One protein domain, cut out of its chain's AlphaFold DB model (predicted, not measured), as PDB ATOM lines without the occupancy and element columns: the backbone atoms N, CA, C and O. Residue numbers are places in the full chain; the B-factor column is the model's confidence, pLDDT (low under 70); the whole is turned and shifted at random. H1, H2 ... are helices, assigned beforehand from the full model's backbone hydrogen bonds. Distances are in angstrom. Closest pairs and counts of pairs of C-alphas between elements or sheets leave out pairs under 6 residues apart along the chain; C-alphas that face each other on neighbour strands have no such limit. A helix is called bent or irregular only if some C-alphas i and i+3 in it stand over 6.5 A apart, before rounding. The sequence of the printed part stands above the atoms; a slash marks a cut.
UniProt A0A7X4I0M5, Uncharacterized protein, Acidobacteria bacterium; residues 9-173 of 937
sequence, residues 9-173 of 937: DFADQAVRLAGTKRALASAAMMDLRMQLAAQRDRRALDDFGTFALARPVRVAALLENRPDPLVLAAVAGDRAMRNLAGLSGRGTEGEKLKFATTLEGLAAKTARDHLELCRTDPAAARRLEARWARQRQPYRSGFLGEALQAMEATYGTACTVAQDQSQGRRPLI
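Overview. This is residues 9 to 173 of the 937 residues of an uncharacterized protein of Acidobacteria bacterium (UniProt A0A7X4I0M5). The longest helix, H9, forms a loose up-and-down bundle with H7 and H8, and the short helical hairpin of H5 and H6 packs on H7 and H9, with H5 near the middle of the domain. At one end of the long axis H1, H2, H3 and H4 gather as a second group, joined to the rest where H3 packs on H5 and H2 meets H8; residues 90 to 96, in the link from H6 to H7, stick out. The printed part has 165 residues with nine named helices, H1 to H9 in chain order, and no named strand; the class is all helix. It is compact, with a radius of gyration of the C-alphas of 15.9 A and spans of 47 by 33 by 29 A.

Along the chain. H9, residues 145 to 166, is 31.4 A long, from C-alpha 145 at (-14.388, -20.412, 0.766) to C-alpha 166 at (-12.376, -37.991, -25.196). H7, residues 102 to 120, measures 26.5 A, and H8, residues 122 to 139, 25.5 A; H8 is irregular, with C-alphas 135 and 138 7.0 A apart. H5 is residues 69 to 76 and H6 residues 78 to 86. H2, residues 21 to 40, is 29.8 A long, with a kink of 29 degrees near residue 29; it is only just irregular, C-alphas 25 and 28 being 6.54 A apart. H3 is residues 42 to 53, H4 residues 56 to 63, and H1 residues 9 to 17, beginning at (13.831, -14.971, -16.411).

Arrangement. H9 touches H7 the same way at a steep tilt of 40 degrees, closest at the C-alphas of Gln 163 and Arg 119, 4.9 A. H7 and H8 form a hairpin at 38 degrees, closest at Cys 118 and Ala 125, 5.3 A between C-alphas. H5 touches H7 at a shallow tilt of 10 degrees, opposite ways, with C-alphas 69 and 107 4.5 A apart. H3 touches H5 about perpendicular, at 86 degrees, with C-alphas 49 and 75 5.3 A apart. H4 touches H1, with C-alphas 56 and 14 4.4 A apart. H1 and H9 are apart. Every O i to N i+4 pair is within hydrogen-bond range in H1, H3, H4, H5, H6, H7 and H9; in H2 it is 14 of 16 and in H8 12 of 14.

Size, cuts and confidence. The farthest C-alphas, of Arg 22 and Ile 173, are 51.3 A apart. The printed part has no cut, and the link from H6 to H7, 15 residues, is long. Mean pLDDT of the printed part is 71.2; residues 78 to 102 and 153 to 173 are among those under 70.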
ATOM      1  N   ASP A   9      12.694 -14.446 -17.179       67.00
ATOM      2  CA  ASP A   9      13.831 -14.971 -16.411       67.00
ATOM      3  C   ASP A   9      13.471 -15.306 -14.960       67.00
ATOM      4  O   ASP A   9      13.945 -16.299 -14.403       67.00
ATOM      5  N   PHE A  10      12.592 -14.511 -14.342       70.81
ATOM      6  CA  PHE A  10      12.113 -14.759 -12.985       70.81
ATOM      7  C   PHE A  10      11.290 -16.052 -12.916       70.81
ATOM      8  O   PHE A  10      11.419 -16.819 -11.959       70.81
ATOM      9  N   ALA A  11      10.451 -16.313 -13.925       63.69
ATOM     10  CA  ALA A  11       9.650 -17.532 -13.995       63.69
ATOM     11  C   ALA A  11      10.543 -18.772 -14.162       63.69
ATOM     12  O   ALA A  11      10.382 -19.750 -13.430       63.69
ATOM     13  N   ASP A  12      11.540 -18.695 -15.043       69.12
ATOM     14  CA  ASP A  12      12.499 -19.781 -15.266       69.12
ATOM     15  C   ASP A  12      13.393 -20.020 -14.046       69.12
ATOM     16  O   ASP A  12      13.783 -21.151 -13.748       69.12
ATOM     17  N   GLN A  13      13.721 -18.968 -13.294       76.19
ATOM     18  CA  GLN A  13      14.444 -19.097 -12.035       76.19
ATOM     19  C   GLN A  13      13.576 -19.744 -10.945       76.19
ATOM     20  O   GLN A  13      14.063 -20.617 -10.230       76.19
ATOM     21  N   ALA A  14      12.294 -19.387 -10.837       73.12
ATOM     22  CA  ALA A  14      11.371 -20.000  -9.880       73.12
ATOM     23  C   ALA A  14      11.150 -21.497 -10.162       73.12
ATOM     24  O   ALA A  14      11.177 -22.304  -9.237       73.12
ATOM     25  N   VAL A  15      11.000 -21.889 -11.432       75.50
ATOM     26  CA  VAL A  15      10.868 -23.305 -11.821       75.50
ATOM     27  C   VAL A  15      12.145 -24.090 -11.511       75.50
ATOM     28  O   VAL A  15      12.058 -25.192 -10.980       75.50
ATOM     29  N   ARG A  16      13.331 -23.520 -11.772       81.12
ATOM     30  CA  ARG A  16      14.624 -24.152 -11.441       81.12
ATOM     31  C   ARG A  16      14.858 -24.321  -9.940       81.12
ATOM     32  O   ARG A  16      15.570 -25.230  -9.532       81.12
ATOM     33  N   LEU A  17      14.304 -23.424  -9.127       80.88
ATOM     34  CA  LEU A  17      14.449 -23.452  -7.671       80.88
ATOM     35  C   LEU A  17      13.458 -24.398  -6.982       80.88
ATOM     36  O   LEU A  17      13.660 -24.704  -5.804       80.88
ATOM     37  N   ALA A  18      12.412 -24.849  -7.676       78.81
ATOM     38  CA  ALA A  18      11.471 -25.826  -7.139       78.81
ATOM     39  C   ALA A  18      12.191 -27.165  -6.904       78.81
ATOM     40  O   ALA A  18      12.965 -27.613  -7.748       78.81
ATOM     41  N   GLY A  19      11.971 -27.796  -5.751       73.56
ATOM     42  CA  GLY A  19      12.676 -29.025  -5.360       73.56
ATOM     43  C   GLY A  19      13.984 -28.782  -4.600       73.56
ATOM     44  O   GLY A  19      14.653 -29.733  -4.192       73.56
ATOM     45  N   THR A  20      14.399 -27.524  -4.410       85.06
ATOM     46  CA  THR A  20      15.624 -27.205  -3.660       85.06
ATOM     47  C   THR A  20      15.360 -27.128  -2.155       85.06
ATOM     48  O   THR A  20      14.299 -26.690  -1.715       85.06
ATOM     49  N   LYS A  21      16.372 -27.434  -1.324       79.88
ATOM     50  CA  LYS A  21      16.280 -27.315   0.152       79.88
ATOM     51  C   LYS A  21      15.780 -25.937   0.621       79.88
ATOM     52  O   LYS A  21      15.083 -25.845   1.626       79.88
ATOM     53  N   ARG A  22      16.119 -24.865  -0.108       78.69
ATOM     54  CA  ARG A  22      15.678 -23.489   0.194       78.69
ATOM     55  C   ARG A  22      14.194 -23.262  -0.108       78.69
ATOM     56  O   ARG A  22      13.534 -22.547   0.646       78.69
ATOM     57  N   ALA A  23      13.681 -23.847  -1.187       74.25
ATOM     58  CA  ALA A  23      12.267 -23.775  -1.534       74.25
ATOM     59  C   ALA A  23      11.420 -24.638  -0.582       74.25
ATOM     60  O   ALA A  23      10.447 -24.127  -0.031       74.25
ATOM     61  N   LEU A  24      11.881 -25.849  -0.234       78.69
ATOM     62  CA  LEU A  24      11.276 -26.696   0.809       78.69
ATOM     63  C   LEU A  24      11.163 -25.977   2.160       78.69
ATOM     64  O   LEU A  24      10.090 -25.950   2.759       78.69
ATOM     65  N   ALA A  25      12.245 -25.342   2.622       79.06
ATOM     66  CA  ALA A  25      12.237 -24.585   3.876       79.06
ATOM     67  C   ALA A  25      11.278 -23.379   3.834       79.06
ATOM     68  O   ALA A  25      10.695 -23.000   4.849       79.06
ATOM     69  N   SER A  26      11.090 -22.781   2.655       79.06
ATOM     70  CA  SER A  26      10.182 -21.647   2.464       79.06
ATOM     71  C   SER A  26       8.716 -22.074   2.311       79.06
ATOM     72  O   SER A  26       7.833 -21.248   2.538       79.06
ATOM     73  N   ALA A  27       8.439 -23.335   1.959       77.69
ATOM     74  CA  ALA A  27       7.093 -23.828   1.659       77.69
ATOM     75  C   ALA A  27       6.170 -23.790   2.883       77.69
ATOM     76  O   ALA A  27       5.059 -23.280   2.780       77.69
ATOM     77  N   ALA A  28       6.649 -24.218   4.056       79.44
ATOM     78  CA  ALA A  28       5.869 -24.163   5.298       79.44
ATOM     79  C   ALA A  28       5.470 -22.723   5.677       79.44
ATOM     80  O   ALA A  28       4.352 -22.465   6.117       79.44
ATOM     81  N   MET A  29       6.371 -21.761   5.452       82.81
ATOM     82  CA  MET A  29       6.108 -20.344   5.713       82.81
ATOM     83  C   MET A  29       5.149 -19.732   4.686       82.81
ATOM     84  O   MET A  29       4.318 -18.902   5.055       82.81
ATOM     85  N   MET A  30       5.236 -20.139   3.413       82.69
ATOM     86  CA  MET A  30       4.259 -19.736   2.393       82.69
ATOM     87  C   MET A  30       2.870 -20.284   2.714       82.69
ATOM     88  O   MET A  30       1.908 -19.527   2.640       82.69
ATOM     89  N   ASP A  31       2.773 -21.555   3.106       80.56
ATOM     90  CA  ASP A  31       1.505 -22.219   3.414       80.56
ATOM     91  C   ASP A  31       0.813 -21.574   4.625       80.56
ATOM     92  O   ASP A  31      -0.341 -21.164   4.530       80.56
ATOM     93  N   LEU A  32       1.545 -21.336   5.724       79.88
ATOM     94  CA  LEU A  32       1.002 -20.636   6.896       79.88
ATOM     95  C   LEU A  32       0.507 -19.223   6.551       79.88
ATOM     96  O   LEU A  32      -0.575 -18.812   6.967       79.88
ATOM     97  N   ARG A  33       1.286 -18.460   5.773       83.25
ATOM     98  CA  ARG A  33       0.883 -17.109   5.350       83.25
ATOM     99  C   ARG A  33      -0.327 -17.132   4.429       83.25
ATOM    100  O   ARG A  33      -1.178 -16.257   4.548       83.25
ATOM    101  N   MET A  34      -0.417 -18.127   3.552       81.50
ATOM    102  CA  MET A  34      -1.574 -18.312   2.692       81.50
ATOM    103  C   MET A  34      -2.827 -18.635   3.516       81.50
ATOM    104  O   MET A  34      -3.872 -18.043   3.269       81.50
ATOM    105  N   GLN A  35      -2.726 -19.514   4.517       81.75
ATOM    106  CA  GLN A  35      -3.833 -19.847   5.426       81.75
ATOM    107  C   GLN A  35      -4.335 -18.619   6.184       81.75
ATOM    108  O   GLN A  35      -5.536 -18.350   6.186       81.75
ATOM    109  N   LEU A  36      -3.425 -17.821   6.744       80.81
ATOM    110  CA  LEU A  36      -3.785 -16.578   7.431       80.81
ATOM    111  C   LEU A  36      -4.409 -15.548   6.477       80.81
ATOM    112  O   LEU A  36      -5.387 -14.895   6.837       80.81
ATOM    113  N   ALA A  37      -3.879 -15.416   5.258       81.19
ATOM    114  CA  ALA A  37      -4.435 -14.518   4.248       81.19
ATOM    115  C   ALA A  37      -5.843 -14.951   3.809       81.19
ATOM    116  O   ALA A  37      -6.743 -14.120   3.716       81.19
ATOM    117  N   ALA A  38      -6.057 -16.253   3.608       74.94
ATOM    118  CA  ALA A  38      -7.331 -16.827   3.184       74.94
ATOM    119  C   ALA A  38      -8.468 -16.642   4.201       74.94
ATOM    120  O   ALA A  38      -9.636 -16.572   3.809       74.94
ATOM    121  N   GLN A  39      -8.136 -16.577   5.492       79.62
ATOM    122  CA  GLN A  39      -9.107 -16.423   6.576       79.62
ATOM    123  C   GLN A  39      -9.469 -14.966   6.874       79.62
ATOM    124  O   GLN A  39     -10.515 -14.722   7.471       79.62
ATOM    125  N   ARG A  40      -8.624 -14.007   6.481       79.56
ATOM    126  CA  ARG A  40      -8.741 -12.614   6.921       79.56
ATOM    127  C   ARG A  40      -9.601 -11.777   5.980       79.56
ATOM    128  O   ARG A  40     -10.753 -11.499   6.287       79.56
ATOM    129  N   ASP A  41      -9.042 -11.368   4.844       73.94
ATOM    130  CA  ASP A  41      -9.728 -10.555   3.843       73.94
ATOM    131  C   ASP A  41      -8.987 -10.570   2.495       73.94
ATOM    132  O   ASP A  41      -7.915 -11.157   2.327       73.94
ATOM    133  N   ARG A  42      -9.571  -9.888   1.510       72.75
ATOM    134  CA  ARG A  42      -9.009  -9.747   0.168       72.75
ATOM    135  C   ARG A  42      -7.648  -9.049   0.130       72.75
ATOM    136  O   ARG A  42      -6.806  -9.418  -0.683       72.75
ATOM    137  N   ARG A  43      -7.426  -8.040   0.979       75.12
ATOM    138  CA  ARG A  43      -6.170  -7.274   0.978       75.12
ATOM    139  C   ARG A  43      -5.016  -8.141   1.460       75.12
ATOM    140  O   ARG A  43      -3.954  -8.109   0.858       75.12
ATOM    141  N   ALA A  44      -5.255  -8.986   2.460       73.50
ATOM    142  CA  ALA A  44      -4.268  -9.942   2.943       73.50
ATOM    143  C   ALA A  44      -3.812 -10.930   1.850       73.50
ATOM    144  O   ALA A  44      -2.649 -11.335   1.833       73.50
ATOM    145  N   LEU A  45      -4.698 -11.295   0.914       72.62
ATOM    146  CA  LEU A  45      -4.358 -12.136  -0.242       72.62
ATOM    147  C   LEU A  45      -3.553 -11.385  -1.301       72.62
ATOM    148  O   LEU A  45      -2.575 -11.935  -1.810       72.62
ATOM    149  N   ASP A  46      -3.914 -10.135  -1.590       73.88
ATOM    150  CA  ASP A  46      -3.160  -9.277  -2.513       73.88
ATOM    151  C   ASP A  46      -1.745  -8.977  -1.962       73.88
ATOM    152  O   ASP A  46      -0.746  -9.027  -2.695       73.88
ATOM    153  N   ASP A  47      -1.627  -8.750  -0.650       76.75
ATOM    154  CA  ASP A  47      -0.355  -8.562   0.057       76.75
ATOM    155  C   ASP A  47       0.487  -9.843   0.044       76.75
ATOM    156  O   ASP A  47       1.700  -9.803  -0.189       76.75
ATOM    157  N   PHE A  48      -0.151 -11.001   0.237       80.62
ATOM    158  CA  PHE A  48       0.506 -12.299   0.113       80.62
ATOM    159  C   PHE A  48       1.014 -12.549  -1.313       80.62
ATOM    160  O   PHE A  48       2.166 -12.952  -1.485       80.62
ATOM    161  N   GLY A  49       0.204 -12.253  -2.334       77.25
ATOM    162  CA  GLY A  49       0.597 -12.345  -3.741       77.25
ATOM    163  C   GLY A  49       1.798 -11.450  -4.061       77.25
ATOM    164  O   GLY A  49       2.778 -11.908  -4.651       77.25
ATOM    165  N   THR A  50       1.786 -10.206  -3.576       79.88
ATOM    166  CA  THR A  50       2.911  -9.265  -3.711       79.88
ATOM    167  C   THR A  50       4.168  -9.784  -3.004       79.88
ATOM    168  O   THR A  50       5.269  -9.767  -3.559       79.88
ATOM    169  N   PHE A  51       4.013 -10.316  -1.792       81.25
ATOM    170  CA  PHE A  51       5.105 -10.895  -1.014       81.25
ATOM    171  C   PHE A  51       5.716 -12.146  -1.669       81.25
ATOM    172  O   PHE A  51       6.943 -12.329  -1.618       81.25
ATOM    173  N   ALA A  52       4.888 -12.994  -2.284       76.94
ATOM    174  CA  ALA A  52       5.320 -14.175  -3.021       76.94
ATOM    175  C   ALA A  52       6.105 -13.788  -4.282       76.94
ATOM    176  O   ALA A  52       7.198 -14.308  -4.512       76.94
ATOM    177  N   LEU A  53       5.604 -12.816  -5.051       78.50
ATOM    178  CA  LEU A  53       6.239 -12.325  -6.280       78.50
ATOM    179  C   LEU A  53       7.535 -11.537  -6.041       78.50
ATOM    180  O   LEU A  53       8.307 -11.338  -6.974       78.50
ATOM    181  N   ALA A  54       7.831 -11.135  -4.804       81.62
ATOM    182  CA  ALA A  54       9.061 -10.414  -4.489       81.62
ATOM    183  C   ALA A  54      10.342 -11.256  -4.658       81.62
ATOM    184  O   ALA A  54      11.428 -10.686  -4.760       81.62
ATOM    185  N   ARG A  55      10.266 -12.600  -4.632       80.19
ATOM    186  CA  ARG A  55      11.448 -13.479  -4.763       80.19
ATOM    187  C   ARG A  55      11.133 -14.792  -5.502       80.19
ATOM    188  O   ARG A  55      10.203 -15.484  -5.090       80.19
ATOM    189  N   PRO A  56      11.972 -15.242  -6.461       78.81
ATOM    190  CA  PRO A  56      11.765 -16.506  -7.178       78.81
ATOM    191  C   PRO A  56      11.696 -17.739  -6.268       78.81
ATOM    192  O   PRO A  56      10.899 -18.630  -6.518       78.81
ATOM    193  N   VAL A  57      12.473 -17.774  -5.174       81.31
ATOM    194  CA  VAL A  57      12.461 -18.883  -4.189       81.31
ATOM    195  C   VAL A  57      11.095 -19.034  -3.508       81.31
ATOM    196  O   VAL A  57      10.708 -20.142  -3.158       81.31
ATOM    197  N   ARG A  58      10.345 -17.941  -3.319       82.12
ATOM    198  CA  ARG A  58       9.012 -17.984  -2.693       82.12
ATOM    199  C   ARG A  58       7.965 -18.500  -3.667       82.12
ATOM    200  O   ARG A  58       7.131 -19.312  -3.290       82.12
ATOM    201  N   VAL A  59       8.061 -18.086  -4.929       76.75
ATOM    202  CA  VAL A  59       7.251 -18.676  -6.000       76.75
ATOM    203  C   VAL A  59       7.597 -20.157  -6.167       76.75
ATOM    204  O   VAL A  59       6.691 -20.973  -6.213       76.75
ATOM    205  N   ALA A  60       8.877 -20.533  -6.141       77.25
ATOM    206  CA  ALA A  60       9.312 -21.930  -6.147       77.25
ATOM    207  C   ALA A  60       8.722 -22.736  -4.978       77.25
ATOM    208  O   ALA A  60       8.204 -23.828  -5.180       77.25
ATOM    209  N   ALA A  61       8.707 -22.156  -3.776       80.44
ATOM    210  CA  ALA A  61       8.114 -22.767  -2.592       80.44
ATOM    211  C   ALA A  61       6.594 -22.989  -2.714       80.44
ATOM    212  O   ALA A  61       6.079 -23.977  -2.200       80.44
ATOM    213  N   LEU A  62       5.879 -22.114  -3.433       75.94
ATOM    214  CA  LEU A  62       4.469 -22.327  -3.794       75.94
ATOM    215  C   LEU A  62       4.287 -23.445  -4.836       75.94
ATOM    216  O   LEU A  62       3.231 -24.075  -4.893       75.94
ATOM    217  N   LEU A  63       5.301 -23.694  -5.670       72.12
ATOM    218  CA  LEU A  63       5.285 -24.705  -6.733       72.12
ATOM    219  C   LEU A  63       5.662 -26.116  -6.251       72.12
ATOM    220  O   LEU A  63       5.302 -27.093  -6.910       72.12
ATOM    221  N   GLU A  64       6.344 -26.222  -5.108       71.06
ATOM    222  CA  GLU A  64       6.952 -27.438  -4.545       71.06
ATOM    223  C   GLU A  64       5.984 -28.647  -4.454       71.06
ATOM    224  O   GLU A  64       6.405 -29.792  -4.583       71.06
ATOM    225  N   ASN A  65       4.669 -28.413  -4.315       61.53
ATOM    226  CA  ASN A  65       3.656 -29.451  -4.046       61.53
ATOM    227  C   ASN A  65       2.645 -29.724  -5.179       61.53
ATOM    228  O   ASN A  65       1.577 -30.286  -4.921       61.53
ATOM    229  N   ARG A  66       2.985 -29.380  -6.433       62.94
ATOM    230  CA  ARG A  66       2.047 -29.269  -7.573       62.94
ATOM    231  C   ARG A  66       0.905 -28.308  -7.240       62.94
ATOM    232  O   ARG A  66      -0.078 -28.714  -6.619       62.94
ATOM    233  N   PRO A  67       1.012 -27.051  -7.669       69.88
ATOM    234  CA  PRO A  67       0.134 -26.015  -7.170       69.88
ATOM    235  C   PRO A  67      -1.305 -26.260  -7.630       69.88
ATOM    236  O   PRO A  67      -1.546 -26.586  -8.792       69.88
ATOM    237  N   ASP A  68      -2.264 -26.124  -6.722       80.69
ATOM    238  CA  ASP A  68      -3.672 -26.145  -7.097       80.69
ATOM    239  C   ASP A  68      -3.976 -24.912  -7.975       80.69
ATOM    240  O   ASP A  68      -3.748 -23.778  -7.537       80.69
ATOM    241  N   PRO A  69      -4.478 -25.092  -9.212       77.06
ATOM    242  CA  PRO A  69      -4.749 -23.980 -10.118       77.06
ATOM    243  C   PRO A  69      -5.784 -22.988  -9.564       77.06
ATOM    244  O   PRO A  69      -5.708 -21.804  -9.890       77.06
ATOM    245  N   LEU A  70      -6.723 -23.432  -8.716       78.50
ATOM    246  CA  LEU A  70      -7.716 -22.554  -8.087       78.50
ATOM    247  C   LEU A  70      -7.062 -21.656  -7.032       78.50
ATOM    248  O   LEU A  70      -7.351 -20.467  -6.953       78.50
ATOM    249  N   VAL A  71      -6.142 -22.228  -6.257       78.50
ATOM    250  CA  VAL A  71      -5.363 -21.519  -5.237       78.50
ATOM    251  C   VAL A  71      -4.419 -20.504  -5.877       78.50
ATOM    252  O   VAL A  71      -4.376 -19.353  -5.449       78.50
ATOM    253  N   LEU A  72      -3.699 -20.890  -6.936       77.31
ATOM    254  CA  LEU A  72      -2.827 -19.959  -7.655       77.31
ATOM    255  C   LEU A  72      -3.606 -18.795  -8.257       77.31
ATOM    256  O   LEU A  72      -3.136 -17.662  -8.207       77.31
ATOM    257  N   ALA A  73      -4.787 -19.065  -8.815       75.69
ATOM    258  CA  ALA A  73      -5.653 -18.018  -9.332       75.69
ATOM    259  C   ALA A  73      -6.138 -17.088  -8.212       75.69
ATOM    260  O   ALA A  73      -6.144 -15.876  -8.394       75.69
ATOM    261  N   ALA A  74      -6.472 -17.630  -7.040       74.44
ATOM    262  CA  ALA A  74      -6.913 -16.828  -5.904       74.44
ATOM    263  C   ALA A  74      -5.819 -15.865  -5.423       74.44
ATOM    264  O   ALA A  74      -6.088 -14.688  -5.210       74.44
ATOM    265  N   VAL A  75      -4.574 -16.342  -5.335       74.12
ATOM    266  CA  VAL A  75      -3.409 -15.527  -4.942       74.12
ATOM    267  C   VAL A  75      -3.004 -14.531  -6.035       74.12
ATOM    268  O   VAL A  75      -2.480 -13.460  -5.746       74.12
ATOM    269  N   ALA A  76      -3.239 -14.871  -7.303       72.00
ATOM    270  CA  ALA A  76      -2.974 -13.987  -8.434       72.00
ATOM    271  C   ALA A  76      -4.043 -12.889  -8.621       72.00
ATOM    272  O   ALA A  76      -3.810 -11.938  -9.367       72.00
ATOM    273  N   GLY A  77      -5.194 -13.019  -7.954       71.50
ATOM    274  CA  GLY A  77      -6.267 -12.028  -7.901       71.50
ATOM    275  C   GLY A  77      -7.463 -12.314  -8.821       71.50
ATOM    276  O   GLY A  77      -7.479 -13.231  -9.645       71.50
ATOM    277  N   ASP A  78      -8.499 -11.477  -8.715       68.94
ATOM    278  CA  ASP A  78      -9.803 -11.654  -9.385       68.94
ATOM    279  C   ASP A  78      -9.742 -11.858 -10.901       68.94
ATOM    280  O   ASP A  78     -10.626 -12.485 -11.491       68.94
ATOM    281  N   ARG A  79      -8.750 -11.260 -11.565       67.25
ATOM    282  CA  ARG A  79      -8.561 -11.414 -13.011       67.25
ATOM    283  C   ARG A  79      -8.161 -12.849 -13.343       67.25
ATOM    284  O   ARG A  79      -8.727 -13.438 -14.261       67.25
ATOM    285  N   ALA A  80      -7.235 -13.415 -12.576       66.12
ATOM    286  CA  ALA A  80      -6.806 -14.800 -12.697       66.12
ATOM    287  C   ALA A  80      -7.974 -15.759 -12.445       66.12
ATOM    288  O   ALA A  80      -8.211 -16.657 -13.248       66.12
ATOM    289  N   MET A  81      -8.748 -15.503 -11.385       64.06
ATOM    290  CA  MET A  81      -9.947 -16.271 -11.027       64.06
ATOM    291  C   MET A  81     -10.974 -16.284 -12.167       64.06
ATOM    292  O   MET A  81     -11.436 -17.345 -12.588       64.06
ATOM    293  N   ARG A  82     -11.277 -15.117 -12.752       63.44
ATOM    294  CA  ARG A  82     -12.192 -14.999 -13.902       63.44
ATOM    295  C   ARG A  82     -11.653 -15.673 -15.161       63.44
ATOM    296  O   ARG A  82     -12.407 -16.353 -15.856       63.44
ATOM    297  N   ASN A  83     -10.360 -15.521 -15.447       64.44
ATOM    298  CA  ASN A  83      -9.716 -16.174 -16.586       64.44
ATOM    299  C   ASN A  83      -9.766 -17.699 -16.456       64.44
ATOM    300  O   ASN A  83     -10.023 -18.389 -17.440       64.44
ATOM    301  N   LEU A  84      -9.561 -18.219 -15.246       63.94
ATOM    302  CA  LEU A  84      -9.592 -19.646 -14.966       63.94
ATOM    303  C   LEU A  84     -11.014 -20.216 -15.051       63.94
ATOM    304  O   LEU A  84     -11.219 -21.245 -15.692       63.94
ATOM    305  N   ALA A  85     -12.012 -19.511 -14.511       57.62
ATOM    306  CA  ALA A  85     -13.425 -19.851 -14.700       57.62
ATOM    307  C   ALA A  85     -13.823 -19.827 -16.190       57.62
ATOM    308  O   ALA A  85     -14.599 -20.667 -16.650       57.62
ATOM    309  N   GLY A  86     -13.235 -18.913 -16.972       54.19
ATOM    310  CA  GLY A  86     -13.407 -18.795 -18.421       54.19
ATOM    311  C   GLY A  86     -12.777 -19.919 -19.256       54.19
ATOM    312  O   GLY A  86     -13.167 -20.094 -20.411       54.19
ATOM    313  N   LEU A  87     -11.876 -20.737 -18.690       55.47
ATOM    314  CA  LEU A  87     -11.347 -21.943 -19.352       55.47
ATOM    315  C   LEU A  87     -12.413 -23.052 -19.503       55.47
ATOM    316  O   LEU A  87     -12.178 -24.057 -20.178       55.47
ATOM    317  N   SER A  88     -13.615 -22.861 -18.940       46.53
ATOM    318  CA  SER A  88     -14.778 -23.739 -19.101       46.53
ATOM    319  C   SER A  88     -15.421 -23.622 -20.499       46.53
ATOM    320  O   SER A  88     -16.431 -22.966 -20.744       46.53
ATOM    321  N   GLY A  89     -14.833 -24.309 -21.480       44.06
ATOM    322  CA  GLY A  89     -15.550 -24.786 -22.672       44.06
ATOM    323  C   GLY A  89     -15.914 -23.766 -23.763       44.06
ATOM    324  O   GLY A  89     -16.433 -24.174 -24.802       44.06
ATOM    325  N   ARG A  90     -15.618 -22.469 -23.618       39.28
ATOM    326  CA  ARG A  90     -15.724 -21.486 -24.714       39.28
ATOM    327  C   ARG A  90     -14.363 -21.234 -25.364       39.28
ATOM    328  O   ARG A  90     -13.723 -20.230 -25.111       39.28
ATOM    329  N   GLY A  91     -13.952 -22.133 -26.256       38.09
ATOM    330  CA  GLY A  91     -13.075 -21.784 -27.382       38.09
ATOM    331  C   GLY A  91     -11.754 -21.058 -27.085       38.09
ATOM    332  O   GLY A  91     -11.353 -20.222 -27.887       38.09
ATOM    333  N   THR A  92     -11.026 -21.386 -26.018       40.22
ATOM    334  CA  THR A  92      -9.681 -20.821 -25.781       40.22
ATOM    335  C   THR A  92      -8.563 -21.595 -26.490       40.22
ATOM    336  O   THR A  92      -7.440 -21.644 -26.000       40.22
ATOM    337  N   GLU A  93      -8.843 -22.205 -27.645       38.78
ATOM    338  CA  GLU A  93      -7.790 -22.727 -28.536       38.78
ATOM    339  C   GLU A  93      -7.221 -21.633 -29.463       38.78
ATOM    340  O   GLU A  93      -6.233 -21.871 -30.148       38.78
ATOM    341  N   GLY A  94      -7.791 -20.418 -29.472       36.88
ATOM    342  CA  GLY A  94      -7.350 -19.330 -30.364       36.88
ATOM    343  C   GLY A  94      -7.026 -17.988 -29.703       36.88
ATOM    344  O   GLY A  94      -6.285 -17.194 -30.283       36.88
ATOM    345  N   GLU A  95      -7.532 -17.707 -28.499       40.47
ATOM    346  CA  GLU A  95      -7.155 -16.491 -27.775       40.47
ATOM    347  C   GLU A  95      -5.923 -16.774 -26.918       40.47
ATOM    348  O   GLU A  95      -5.971 -17.521 -25.939       40.47
ATOM    349  N   LYS A  96      -4.793 -16.161 -27.293       47.44
ATOM    350  CA  LYS A  96      -3.638 -16.022 -26.404       47.44
ATOM    351  C   LYS A  96      -4.105 -15.219 -25.187       47.44
ATOM    352  O   LYS A  96      -4.050 -13.992 -25.216       47.44
ATOM    353  N   LEU A  97      -4.607 -15.901 -24.154       50.88
ATOM    354  CA  LEU A  97      -4.831 -15.310 -22.838       50.88
ATOM    355  C   LEU A  97      -3.509 -14.655 -22.434       50.88
ATOM    356  O   LEU A  97      -2.497 -15.333 -22.262       50.88
ATOM    357  N   LYS A  98      -3.495 -13.322 -22.412       54.72
ATOM    358  CA  LYS A  98      -2.345 -12.558 -21.945       54.72
ATOM    359  C   LYS A  98      -2.419 -12.558 -20.426       54.72
ATOM    360  O   LYS A  98      -3.326 -11.949 -19.866       54.72
ATOM    361  N   PHE A  99      -1.497 -13.270 -19.798       59.84
ATOM    362  CA  PHE A  99      -1.335 -13.281 -18.351       59.84
ATOM    363  C   PHE A  99      -0.459 -12.094 -17.954       59.84
ATOM    364  O   PHE A  99       0.599 -11.884 -18.550       59.84
ATOM    365  N   ALA A 100      -0.935 -11.284 -17.014       58.38
ATOM    366  CA  ALA A 100      -0.241 -10.090 -16.546       58.38
ATOM    367  C   ALA A 100       0.860 -10.434 -15.532       58.38
ATOM    368  O   ALA A 100       1.871  -9.735 -15.470       58.38
ATOM    369  N   THR A 101       0.691 -11.526 -14.777       64.56
ATOM    370  CA  THR A 101       1.643 -11.985 -13.754       64.56
ATOM    371  C   THR A 101       2.068 -13.439 -13.972       64.56
ATOM    372  O   THR A 101       1.376 -14.228 -14.622       64.56
ATOM    373  N   THR A 102       3.211 -13.825 -13.398       68.12
ATOM    374  CA  THR A 102       3.707 -15.212 -13.447       68.12
ATOM    375  C   THR A 102       2.730 -16.188 -12.791       68.12
ATOM    376  O   THR A 102       2.525 -17.276 -13.319       68.12
ATOM    377  N   LEU A 103       2.076 -15.798 -11.689       70.19
ATOM    378  CA  LEU A 103       1.087 -16.637 -11.003       70.19
ATOM    379  C   LEU A 103      -0.181 -16.847 -11.846       70.19
ATOM    380  O   LEU A 103      -0.676 -17.969 -11.903       70.19
ATOM    381  N   GLU A 104      -0.651 -15.823 -12.572       75.38
ATOM    382  CA  GLU A 104      -1.751 -15.961 -13.541       75.38
ATOM    383  C   GLU A 104      -1.416 -16.974 -14.646       75.38
ATOM    384  O   GLU A 104      -2.222 -17.849 -14.974       75.38
ATOM    385  N   GLY A 105      -0.212 -16.862 -15.219       71.69
ATOM    386  CA  GLY A 105       0.253 -17.760 -16.274       71.69
ATOM    387  C   GLY A 105       0.432 -19.195 -15.790       71.69
ATOM    388  O   GLY A 105       0.053 -20.133 -16.493       71.69
ATOM    389  N   LEU A 106       0.953 -19.369 -14.573       72.56
ATOM    390  CA  LEU A 106       1.095 -20.673 -13.929       72.56
ATOM    391  C   LEU A 106      -0.270 -21.301 -13.630       72.56
ATOM    392  O   LEU A 106      -0.487 -22.443 -14.022       72.56
ATOM    393  N   ALA A 107      -1.211 -20.554 -13.040       76.62
ATOM    394  CA  ALA A 107      -2.563 -21.040 -12.754       76.62
ATOM    395  C   ALA A 107      -3.250 -21.569 -14.023       76.62
ATOM    396  O   ALA A 107      -3.801 -22.671 -14.043       76.62
ATOM    397  N   ALA A 108      -3.155 -20.812 -15.118       73.62
ATOM    398  CA  ALA A 108      -3.743 -21.205 -16.389       73.62
ATOM    399  C   ALA A 108      -3.016 -22.375 -17.067       73.62
ATOM    400  O   ALA A 108      -3.676 -23.223 -17.671       73.62
ATOM    401  N   LYS A 109      -1.680 -22.447 -16.975       76.25
ATOM    402  CA  LYS A 109      -0.908 -23.596 -17.463       76.25
ATOM    403  C   LYS A 109      -1.308 -24.864 -16.708       76.25
ATOM    404  O   LYS A 109      -1.720 -25.830 -17.339       76.25
ATOM    405  N   THR A 110      -1.297 -24.830 -15.377       77.56
ATOM    406  CA  THR A 110      -1.670 -25.975 -14.540       77.56
ATOM    407  C   THR A 110      -3.116 -26.411 -14.771       77.56
ATOM    408  O   THR A 110      -3.397 -27.606 -14.840       77.56
ATOM    409  N   ALA A 111      -4.035 -25.461 -14.976       79.06
ATOM    410  CA  ALA A 111      -5.414 -25.775 -15.332       79.06
ATOM    411  C   ALA A 111      -5.542 -26.467 -16.696       79.06
ATOM    412  O   ALA A 111      -6.348 -27.389 -16.822       79.06
ATOM    413  N   ARG A 112      -4.768 -26.045 -17.706       77.75
ATOM    414  CA  ARG A 112      -4.732 -26.688 -19.031       77.75
ATOM    415  C   ARG A 112      -4.126 -28.084 -18.965       77.75
ATOM    416  O   ARG A 112      -4.739 -29.009 -19.488       77.75
ATOM    417  N   ASP A 113      -2.992 -28.237 -18.286       80.62
ATOM    418  CA  ASP A 113      -2.313 -29.525 -18.112       80.62
ATOM    419  C   ASP A 113      -3.241 -30.534 -17.421       80.62
ATOM    420  O   ASP A 113      -3.329 -31.692 -17.825       80.62
ATOM    421  N   HIS A 114      -4.010 -30.090 -16.424       82.69
ATOM    422  CA  HIS A 114      -4.987 -30.943 -15.756       82.69
ATOM    423  C   HIS A 114      -6.233 -31.238 -16.606       82.69
ATOM    424  O   HIS A 114      -6.709 -32.367 -16.591       82.69
ATOM    425  N   LEU A 115      -6.746 -30.289 -17.400       77.56
ATOM    426  CA  LEU A 115      -7.832 -30.580 -18.350       77.56
ATOM    427  C   LEU A 115      -7.399 -31.584 -19.424       77.56
ATOM    428  O   LEU A 115      -8.195 -32.432 -19.826       77.56
ATOM    429  N   GLU A 116      -6.147 -31.515 -19.868       80.94
ATOM    430  CA  GLU A 116      -5.576 -32.497 -20.784       80.94
ATOM    431  C   GLU A 116      -5.385 -33.856 -20.100       80.94
ATOM    432  O   GLU A 116      -5.710 -34.894 -20.679       80.94
ATOM    433  N   LEU A 117      -4.984 -33.866 -18.825       79.38
ATOM    434  CA  LEU A 117      -4.948 -35.079 -18.009       79.38
ATOM    435  C   LEU A 117      -6.349 -35.685 -17.838       79.38
ATOM    436  O   LEU A 117      -6.507 -36.891 -17.973       79.38
ATOM    437  N   CYS A 118      -7.394 -34.874 -17.641       79.50
ATOM    438  CA  CYS A 118      -8.778 -35.351 -17.611       79.50
ATOM    439  C   CYS A 118      -9.176 -36.058 -18.914       79.50
ATOM    440  O   CYS A 118      -9.982 -36.983 -18.873       79.50
ATOM    441  N   ARG A 119      -8.632 -35.643 -20.066       77.12
ATOM    442  CA  ARG A 119      -8.907 -36.280 -21.365       77.12
ATOM    443  C   ARG A 119      -8.132 -37.576 -21.554       77.12
ATOM    444  O   ARG A 119      -8.707 -38.533 -22.068       77.12
ATOM    445  N   THR A 120      -6.853 -37.568 -21.186       81.25
ATOM    446  CA  THR A 120      -5.870 -38.615 -21.507       81.25
ATOM    447  C   THR A 120      -5.766 -39.699 -20.431       81.25
ATOM    448  O   THR A 120      -5.734 -40.877 -20.771       81.25
ATOM    449  N   ASP A 121      -5.789 -39.332 -19.145       87.94
ATOM    450  CA  ASP A 121      -5.756 -40.243 -17.990       87.94
ATOM    451  C   ASP A 121      -6.680 -39.741 -16.849       87.94
ATOM    452  O   ASP A 121      -6.247 -39.071 -15.898       87.94
ATOM    453  N   PRO A 122      -7.979 -40.101 -16.889       80.88
ATOM    454  CA  PRO A 122      -8.961 -39.692 -15.884       80.88
ATOM    455  C   PRO A 122      -8.630 -40.171 -14.463       80.88
ATOM    456  O   PRO A 122      -9.041 -39.542 -13.486       80.88
ATOM    457  N   ALA A 123      -7.918 -41.293 -14.324       79.62
ATOM    458  CA  ALA A 123      -7.568 -41.858 -13.025       79.62
ATOM    459  C   ALA A 123      -6.432 -41.064 -12.367       79.62
ATOM    460  O   ALA A 123      -6.471 -40.798 -11.162       79.62
ATOM    461  N   ALA A 124      -5.431 -40.639 -13.143       82.56
ATOM    462  CA  ALA A 124      -4.423 -39.691 -12.676       82.56
ATOM    463  C   ALA A 124      -5.033 -38.321 -12.341       82.56
ATOM    464  O   ALA A 124      -4.711 -37.776 -11.284       82.56
ATOM    465  N   ALA A 125      -5.955 -37.814 -13.167       81.25
ATOM    466  CA  ALA A 125      -6.654 -36.553 -12.908       81.25
ATOM    467  C   ALA A 125      -7.421 -36.580 -11.575       81.25
ATOM    468  O   ALA A 125      -7.185 -35.739 -10.714       81.25
ATOM    469  N   ARG A 126      -8.236 -37.617 -11.321       82.31
ATOM    470  CA  ARG A 126      -8.972 -37.762 -10.047       82.31
ATOM    471  C   ARG A 126      -8.059 -37.840  -8.824       82.31
ATOM    472  O   ARG A 126      -8.378 -37.277  -7.780       82.31
ATOM    473  N   ARG A 127      -6.917 -38.532  -8.930       85.38
ATOM    474  CA  ARG A 127      -5.923 -38.589  -7.841       85.38
ATOM    475  C   ARG A 127      -5.308 -37.216  -7.567       85.38
ATOM    476  O   ARG A 127      -5.041 -36.894  -6.410       85.38
ATOM    477  N   LEU A 128      -5.093 -36.419  -8.614       84.88
ATOM    478  CA  LEU A 128      -4.591 -35.055  -8.492       84.88
ATOM    479  C   LEU A 128      -5.647 -34.123  -7.878       84.88
ATOM    480  O   LEU A 128      -5.336 -33.426  -6.918       84.88
ATOM    481  N   GLU A 129      -6.903 -34.196  -8.328       84.69
ATOM    482  CA  GLU A 129      -8.017 -33.446  -7.731       84.69
ATOM    483  C   GLU A 129      -8.232 -33.798  -6.258       84.69
ATOM    484  O   GLU A 129      -8.431 -32.903  -5.444       84.69
ATOM    485  N   ALA A 130      -8.144 -35.077  -5.882       83.25
ATOM    486  CA  ALA A 130      -8.267 -35.496  -4.485       83.25
ATOM    487  C   ALA A 130      -7.144 -34.919  -3.606       83.25
ATOM    488  O   ALA A 130      -7.374 -34.573  -2.446       83.25
ATOM    489  N   ARG A 131      -5.929 -34.785  -4.153       85.38
ATOM    490  CA  ARG A 131      -4.801 -34.143  -3.465       85.38
ATOM    491  C   ARG A 131      -5.042 -32.645  -3.292       85.38
ATOM    492  O   ARG A 131      -4.868 -32.133  -2.190       85.38
ATOM    493  N   TRP A 132      -5.487 -31.969  -4.346       86.31
ATOM    494  CA  TRP A 132      -5.835 -30.549  -4.304       86.31
ATOM    495  C   TRP A 132      -7.012 -30.261  -3.374       86.31
ATOM    496  O   TRP A 132      -6.954 -29.323  -2.595       86.31
ATOM    497  N   ALA A 133      -8.030 -31.119  -3.337       83.00
ATOM    498  CA  ALA A 133      -9.141 -30.983  -2.399       83.00
ATOM    499  C   ALA A 133      -8.677 -31.006  -0.930       83.00
ATOM    500  O   ALA A 133      -9.181 -30.229  -0.122       83.00
ATOM    501  N   ARG A 134      -7.681 -31.841  -0.589       82.50
ATOM    502  CA  ARG A 134      -7.045 -31.826   0.742       82.50
ATOM    503  C   ARG A 134      -6.257 -30.538   0.980       82.50
ATOM    504  O   ARG A 134      -6.364 -29.967   2.055       82.50
ATOM    505  N   GLN A 135      -5.526 -30.052  -0.027       79.31
ATOM    506  CA  GLN A 135      -4.821 -28.765   0.054       79.31
ATOM    507  C   GLN A 135      -5.779 -27.576   0.206       79.31
ATOM    508  O   GLN A 135      -5.420 -26.600   0.849       79.31
ATOM    509  N   ARG A 136      -6.997 -27.648  -0.347       82.50
ATOM    510  CA  ARG A 136      -8.019 -26.596  -0.232       82.50
ATOM    511  C   ARG A 136      -8.781 -26.607   1.081       82.50
ATOM    512  O   ARG A 136      -9.391 -25.597   1.420       82.50
ATOM    513  N   GLN A 137      -8.768 -27.722   1.811       82.50
ATOM    514  CA  GLN A 137      -9.528 -27.882   3.050       82.50
ATOM    515  C   GLN A 137      -9.319 -26.731   4.059       82.50
ATOM    516  O   GLN A 137     -10.329 -26.245   4.566       82.50
ATOM    517  N   PRO A 138      -8.091 -26.217   4.295       78.62
ATOM    518  CA  PRO A 138      -7.854 -25.101   5.219       78.62
ATOM    519  C   PRO A 138      -8.453 -23.760   4.765       78.62
ATOM    520  O   PRO A 138      -8.642 -22.866   5.583       78.62
ATOM    521  N   TYR A 139      -8.749 -23.612   3.469       76.69
ATOM    522  CA  TYR A 139      -9.240 -22.372   2.851       76.69
ATOM    523  C   TYR A 139     -10.756 -22.376   2.618       76.69
ATOM    524  O   TYR A 139     -11.313 -21.382   2.156       76.69
ATOM    525  N   ARG A 140     -11.432 -23.500   2.901       73.88
ATOM    526  CA  ARG A 140     -12.887 -23.640   2.724       73.88
ATOM    527  C   ARG A 140     -13.690 -22.851   3.754       73.88
ATOM    528  O   ARG A 140     -14.823 -22.482   3.471       73.88
ATOM    529  N   SER A 141     -13.110 -22.595   4.922       65.50
ATOM    530  CA  SER A 141     -13.652 -21.696   5.939       65.50
ATOM    531  C   SER A 141     -12.927 -20.352   5.859       65.50
ATOM    532  O   SER A 141     -11.713 -20.306   6.047       65.50
ATOM    533  N   GLY A 142     -13.652 -19.269   5.578       69.56
ATOM    534  CA  GLY A 142     -13.093 -17.916   5.476       69.56
ATOM    535  C   GLY A 142     -13.417 -17.233   4.148       69.56
ATOM    536  O   GLY A 142     -14.261 -17.701   3.384       69.56
ATOM    537  N   PHE A 143     -12.729 -16.126   3.866       72.88
ATOM    538  CA  PHE A 143     -13.005 -15.254   2.719       72.88
ATOM    539  C   PHE A 143     -12.864 -15.965   1.358       72.88
ATOM    540  O   PHE A 143     -13.607 -15.675   0.424       72.88
ATOM    541  N   LEU A 144     -11.947 -16.933   1.239       70.75
ATOM    542  CA  LEU A 144     -11.757 -17.703   0.001       70.75
ATOM    543  C   LEU A 144     -12.769 -18.835  -0.217       70.75
ATOM    544  O   LEU A 144     -12.832 -19.366  -1.328       70.75
ATOM    545  N   GLY A 145     -13.556 -19.207   0.795       74.31
ATOM    546  CA  GLY A 145     -14.388 -20.412   0.766       74.31
ATOM    547  C   GLY A 145     -15.420 -20.416  -0.364       74.31
ATOM    548  O   GLY A 145     -15.434 -21.333  -1.188       74.31
ATOM    549  N   GLU A 146     -16.234 -19.363  -0.454       71.31
ATOM    550  CA  GLU A 146     -17.298 -19.247  -1.466       71.31
ATOM    551  C   GLU A 146     -16.733 -19.167  -2.892       71.31
ATOM    552  O   GLU A 146     -17.229 -19.826  -3.811       71.31
ATOM    553  N   ALA A 147     -15.645 -18.411  -3.074       64.62
ATOM    554  CA  ALA A 147     -14.979 -18.271  -4.364       64.62
ATOM    555  C   ALA A 147     -14.372 -19.604  -4.831       64.62
ATOM    556  O   ALA A 147     -14.544 -19.992  -5.989       64.62
ATOM    557  N   LEU A 148     -13.712 -20.342  -3.932       69.50
ATOM    558  CA  LEU A 148     -13.179 -21.670  -4.234       69.50
ATOM    559  C   LEU A 148     -14.302 -22.656  -4.572       69.50
ATOM    560  O   LEU A 148     -14.174 -23.384  -5.554       69.50
ATOM    561  N   GLN A 149     -15.417 -22.649  -3.838       71.94
ATOM    562  CA  GLN A 149     -16.546 -23.549  -4.087       71.94
ATOM    563  C   GLN A 149     -17.209 -23.302  -5.455       71.94
ATOM    564  O   GLN A 149     -17.476 -24.251  -6.197       71.94
ATOM    565  N   ALA A 150     -17.420 -22.039  -5.835       62.03
ATOM    566  CA  ALA A 150     -17.961 -21.682  -7.148       62.03
ATOM    567  C   ALA A 150     -17.020 -22.097  -8.298       62.03
ATOM    568  O   ALA A 150     -17.457 -22.593  -9.348       62.03
ATOM    569  N   MET A 151     -15.706 -21.945  -8.101       63.09
ATOM    570  CA  MET A 151     -14.727 -22.369  -9.098       63.09
ATOM    571  C   MET A 151     -14.570 -23.888  -9.168       63.09
ATOM    572  O   MET A 151     -14.425 -24.411 -10.270       63.09
ATOM    573  N   GLU A 152     -14.652 -24.610  -8.050       73.81
ATOM    574  CA  GLU A 152     -14.663 -26.079  -8.033       73.81
ATOM    575  C   GLU A 152     -15.817 -26.631  -8.885       73.81
ATOM    576  O   GLU A 152     -15.608 -27.545  -9.685       73.81
ATOM    577  N   ALA A 153     -17.014 -26.037  -8.796       64.00
ATOM    578  CA  ALA A 153     -18.162 -26.429  -9.616       64.00
ATOM    579  C   ALA A 153     -17.926 -26.170 -11.118       64.00
ATOM    580  O   ALA A 153     -18.177 -27.033 -11.969       64.00
ATOM    581  N   THR A 154     -17.389 -24.997 -11.459       60.12
ATOM    582  CA  THR A 154     -17.134 -24.593 -12.854       60.12
ATOM    583  C   THR A 154     -15.981 -25.385 -13.484       60.12
ATOM    584  O   THR A 154     -16.042 -25.804 -14.640       60.12
ATOM    585  N   TYR A 155     -14.924 -25.641 -12.717       62.94
ATOM    586  CA  TYR A 155     -13.746 -26.372 -13.170       62.94
ATOM    587  C   TYR A 155     -13.991 -27.889 -13.221       62.94
ATOM    588  O   TYR A 155     -13.661 -28.539 -14.216       62.94
ATOM    589  N   GLY A 156     -14.671 -28.453 -12.216       65.38
ATOM    590  CA  GLY A 156     -15.049 -29.871 -12.191       65.38
ATOM    591  C   GLY A 156     -16.006 -30.250 -13.327       65.38
ATOM    592  O   GLY A 156     -15.883 -31.318 -13.939       65.38
ATOM    593  N   THR A 157     -16.921 -29.348 -13.705       61.69
ATOM    594  CA  THR A 157     -17.772 -29.550 -14.892       61.69
ATOM    595  C   THR A 157     -16.967 -29.527 -16.194       61.69
ATOM    596  O   THR A 157     -17.252 -30.336 -17.080       61.69
ATOM    597  N   ALA A 158     -15.926 -28.695 -16.305       61.88
ATOM    598  CA  ALA A 158     -15.027 -28.684 -17.462       61.88
ATOM    599  C   ALA A 158     -14.220 -29.991 -17.599       61.88
ATOM    600  O   ALA A 158     -14.159 -30.542 -18.700       61.88
ATOM    601  N   CYS A 159     -13.681 -30.538 -16.502       65.81
ATOM    602  CA  CYS A 159     -12.992 -31.838 -16.505       65.81
ATOM    603  C   CYS A 159     -13.936 -32.985 -16.916       65.81
ATOM    604  O   CYS A 159     -13.587 -33.812 -17.759       65.81
ATOM    605  N   THR A 160     -15.175 -32.982 -16.406       66.12
ATOM    606  CA  THR A 160     -16.196 -33.980 -16.776       66.12
ATOM    607  C   THR A 160     -16.550 -33.902 -18.266       66.12
ATOM    608  O   THR A 160     -16.664 -34.921 -18.941       66.12
ATOM    609  N   VAL A 161     -16.700 -32.691 -18.812       61.72
ATOM    610  CA  VAL A 161     -16.943 -32.485 -20.250       61.72
ATOM    611  C   VAL A 161     -15.759 -32.964 -21.089       61.72
ATOM    612  O   VAL A 161     -15.966 -33.543 -22.154       61.72
ATOM    613  N   ALA A 162     -14.531 -32.729 -20.632       63.56
ATOM    614  CA  ALA A 162     -13.324 -33.154 -21.325       63.56
ATOM    615  C   ALA A 162     -13.213 -34.694 -21.390       63.56
ATOM    616  O   ALA A 162     -12.901 -35.229 -22.452       63.56
ATOM    617  N   GLN A 163     -13.569 -35.391 -20.303       67.56
ATOM    618  CA  GLN A 163     -13.692 -36.857 -20.250       67.56
ATOM    619  C   GLN A 163     -14.779 -37.384 -21.198       67.56
ATOM    620  O   GLN A 163     -14.538 -38.306 -21.975       67.56
ATOM    621  N   ASP A 164     -15.972 -36.779 -21.171       63.38
ATOM    622  CA  ASP A 164     -17.079 -37.177 -22.049       63.38
ATOM    623  C   ASP A 164     -16.690 -37.008 -23.537       63.38
ATOM    624  O   ASP A 164     -16.974 -37.879 -24.363       63.38
ATOM    625  N   GLN A 165     -15.974 -35.926 -23.876       63.12
ATOM    626  CA  GLN A 165     -15.468 -35.671 -25.228       63.12
ATOM    627  C   GLN A 165     -14.409 -36.685 -25.679       63.12
ATOM    628  O   GLN A 165     -14.487 -37.145 -26.820       63.12
ATOM    629  N   SER A 166     -13.439 -37.042 -24.826       63.12
ATOM    630  CA  SER A 166     -12.376 -37.991 -25.196       63.12
ATOM    631  C   SER A 166     -12.896 -39.422 -25.346       63.12
ATOM    632  O   SER A 166     -12.425 -40.161 -26.206       63.12
ATOM    633  N   GLN A 167     -13.945 -39.788 -24.604       67.12
ATOM    634  CA  GLN A 167     -14.628 -41.079 -24.731       67.12
ATOM    635  C   GLN A 167     -15.615 -41.140 -25.911       67.12
ATOM    636  O   GLN A 167     -16.353 -42.117 -26.049       67.12
ATOM    637  N   GLY A 168     -15.702 -40.086 -26.736       53.31
ATOM    638  CA  GLY A 168     -16.663 -39.993 -27.842       53.31
ATOM    639  C   GLY A 168     -18.129 -39.998 -27.390       53.31
ATOM    640  O   GLY A 168     -19.042 -40.092 -28.218       53.31
ATOM    641  N   ARG A 169     -18.380 -39.887 -26.079       51.34
ATOM    642  CA  ARG A 169     -19.720 -39.848 -25.510       51.34
ATOM    643  C   ARG A 169     -20.310 -38.489 -25.839       51.34
ATOM    644  O   ARG A 169     -19.783 -37.435 -25.488       51.34
ATOM    645  N   ARG A 170     -21.434 -38.500 -26.555       46.28
ATOM    646  CA  ARG A 170     -22.185 -37.265 -26.782       46.28
ATOM    647  C   ARG A 170     -22.578 -36.710 -25.410       46.28
ATOM    648  O   ARG A 170     -23.068 -37.493 -24.595       46.28
ATOM    649  N   PRO A 171     -22.388 -35.404 -25.150       50.16
ATOM    650  CA  PRO A 171     -22.763 -34.811 -23.874       50.16
ATOM    651  C   PRO A 171     -24.223 -35.165 -23.598       50.16
ATOM    652  O   PRO A 171     -25.087 -34.843 -24.415       50.16
ATOM    653  N   LEU A 172     -24.477 -35.906 -22.513       42.53
ATOM    654  CA  LEU A 172     -25.796 -36.464 -22.214       42.53
ATOM    655  C   LEU A 172     -26.806 -35.309 -22.127       42.53
ATOM    656  O   LEU A 172     -26.683 -34.432 -21.274       42.53
ATOM    657  N   ILE A 173     -27.749 -35.284 -23.073       43.03
ATOM    658  CA  ILE A 173     -28.726 -34.196 -23.265       43.03
ATOM    659  C   ILE A 173     -29.968 -34.432 -22.394       43.03
ATOM    660  O   ILE A 173     -30.728 -33.507 -22.117       43.03
TER     661      ILE A 173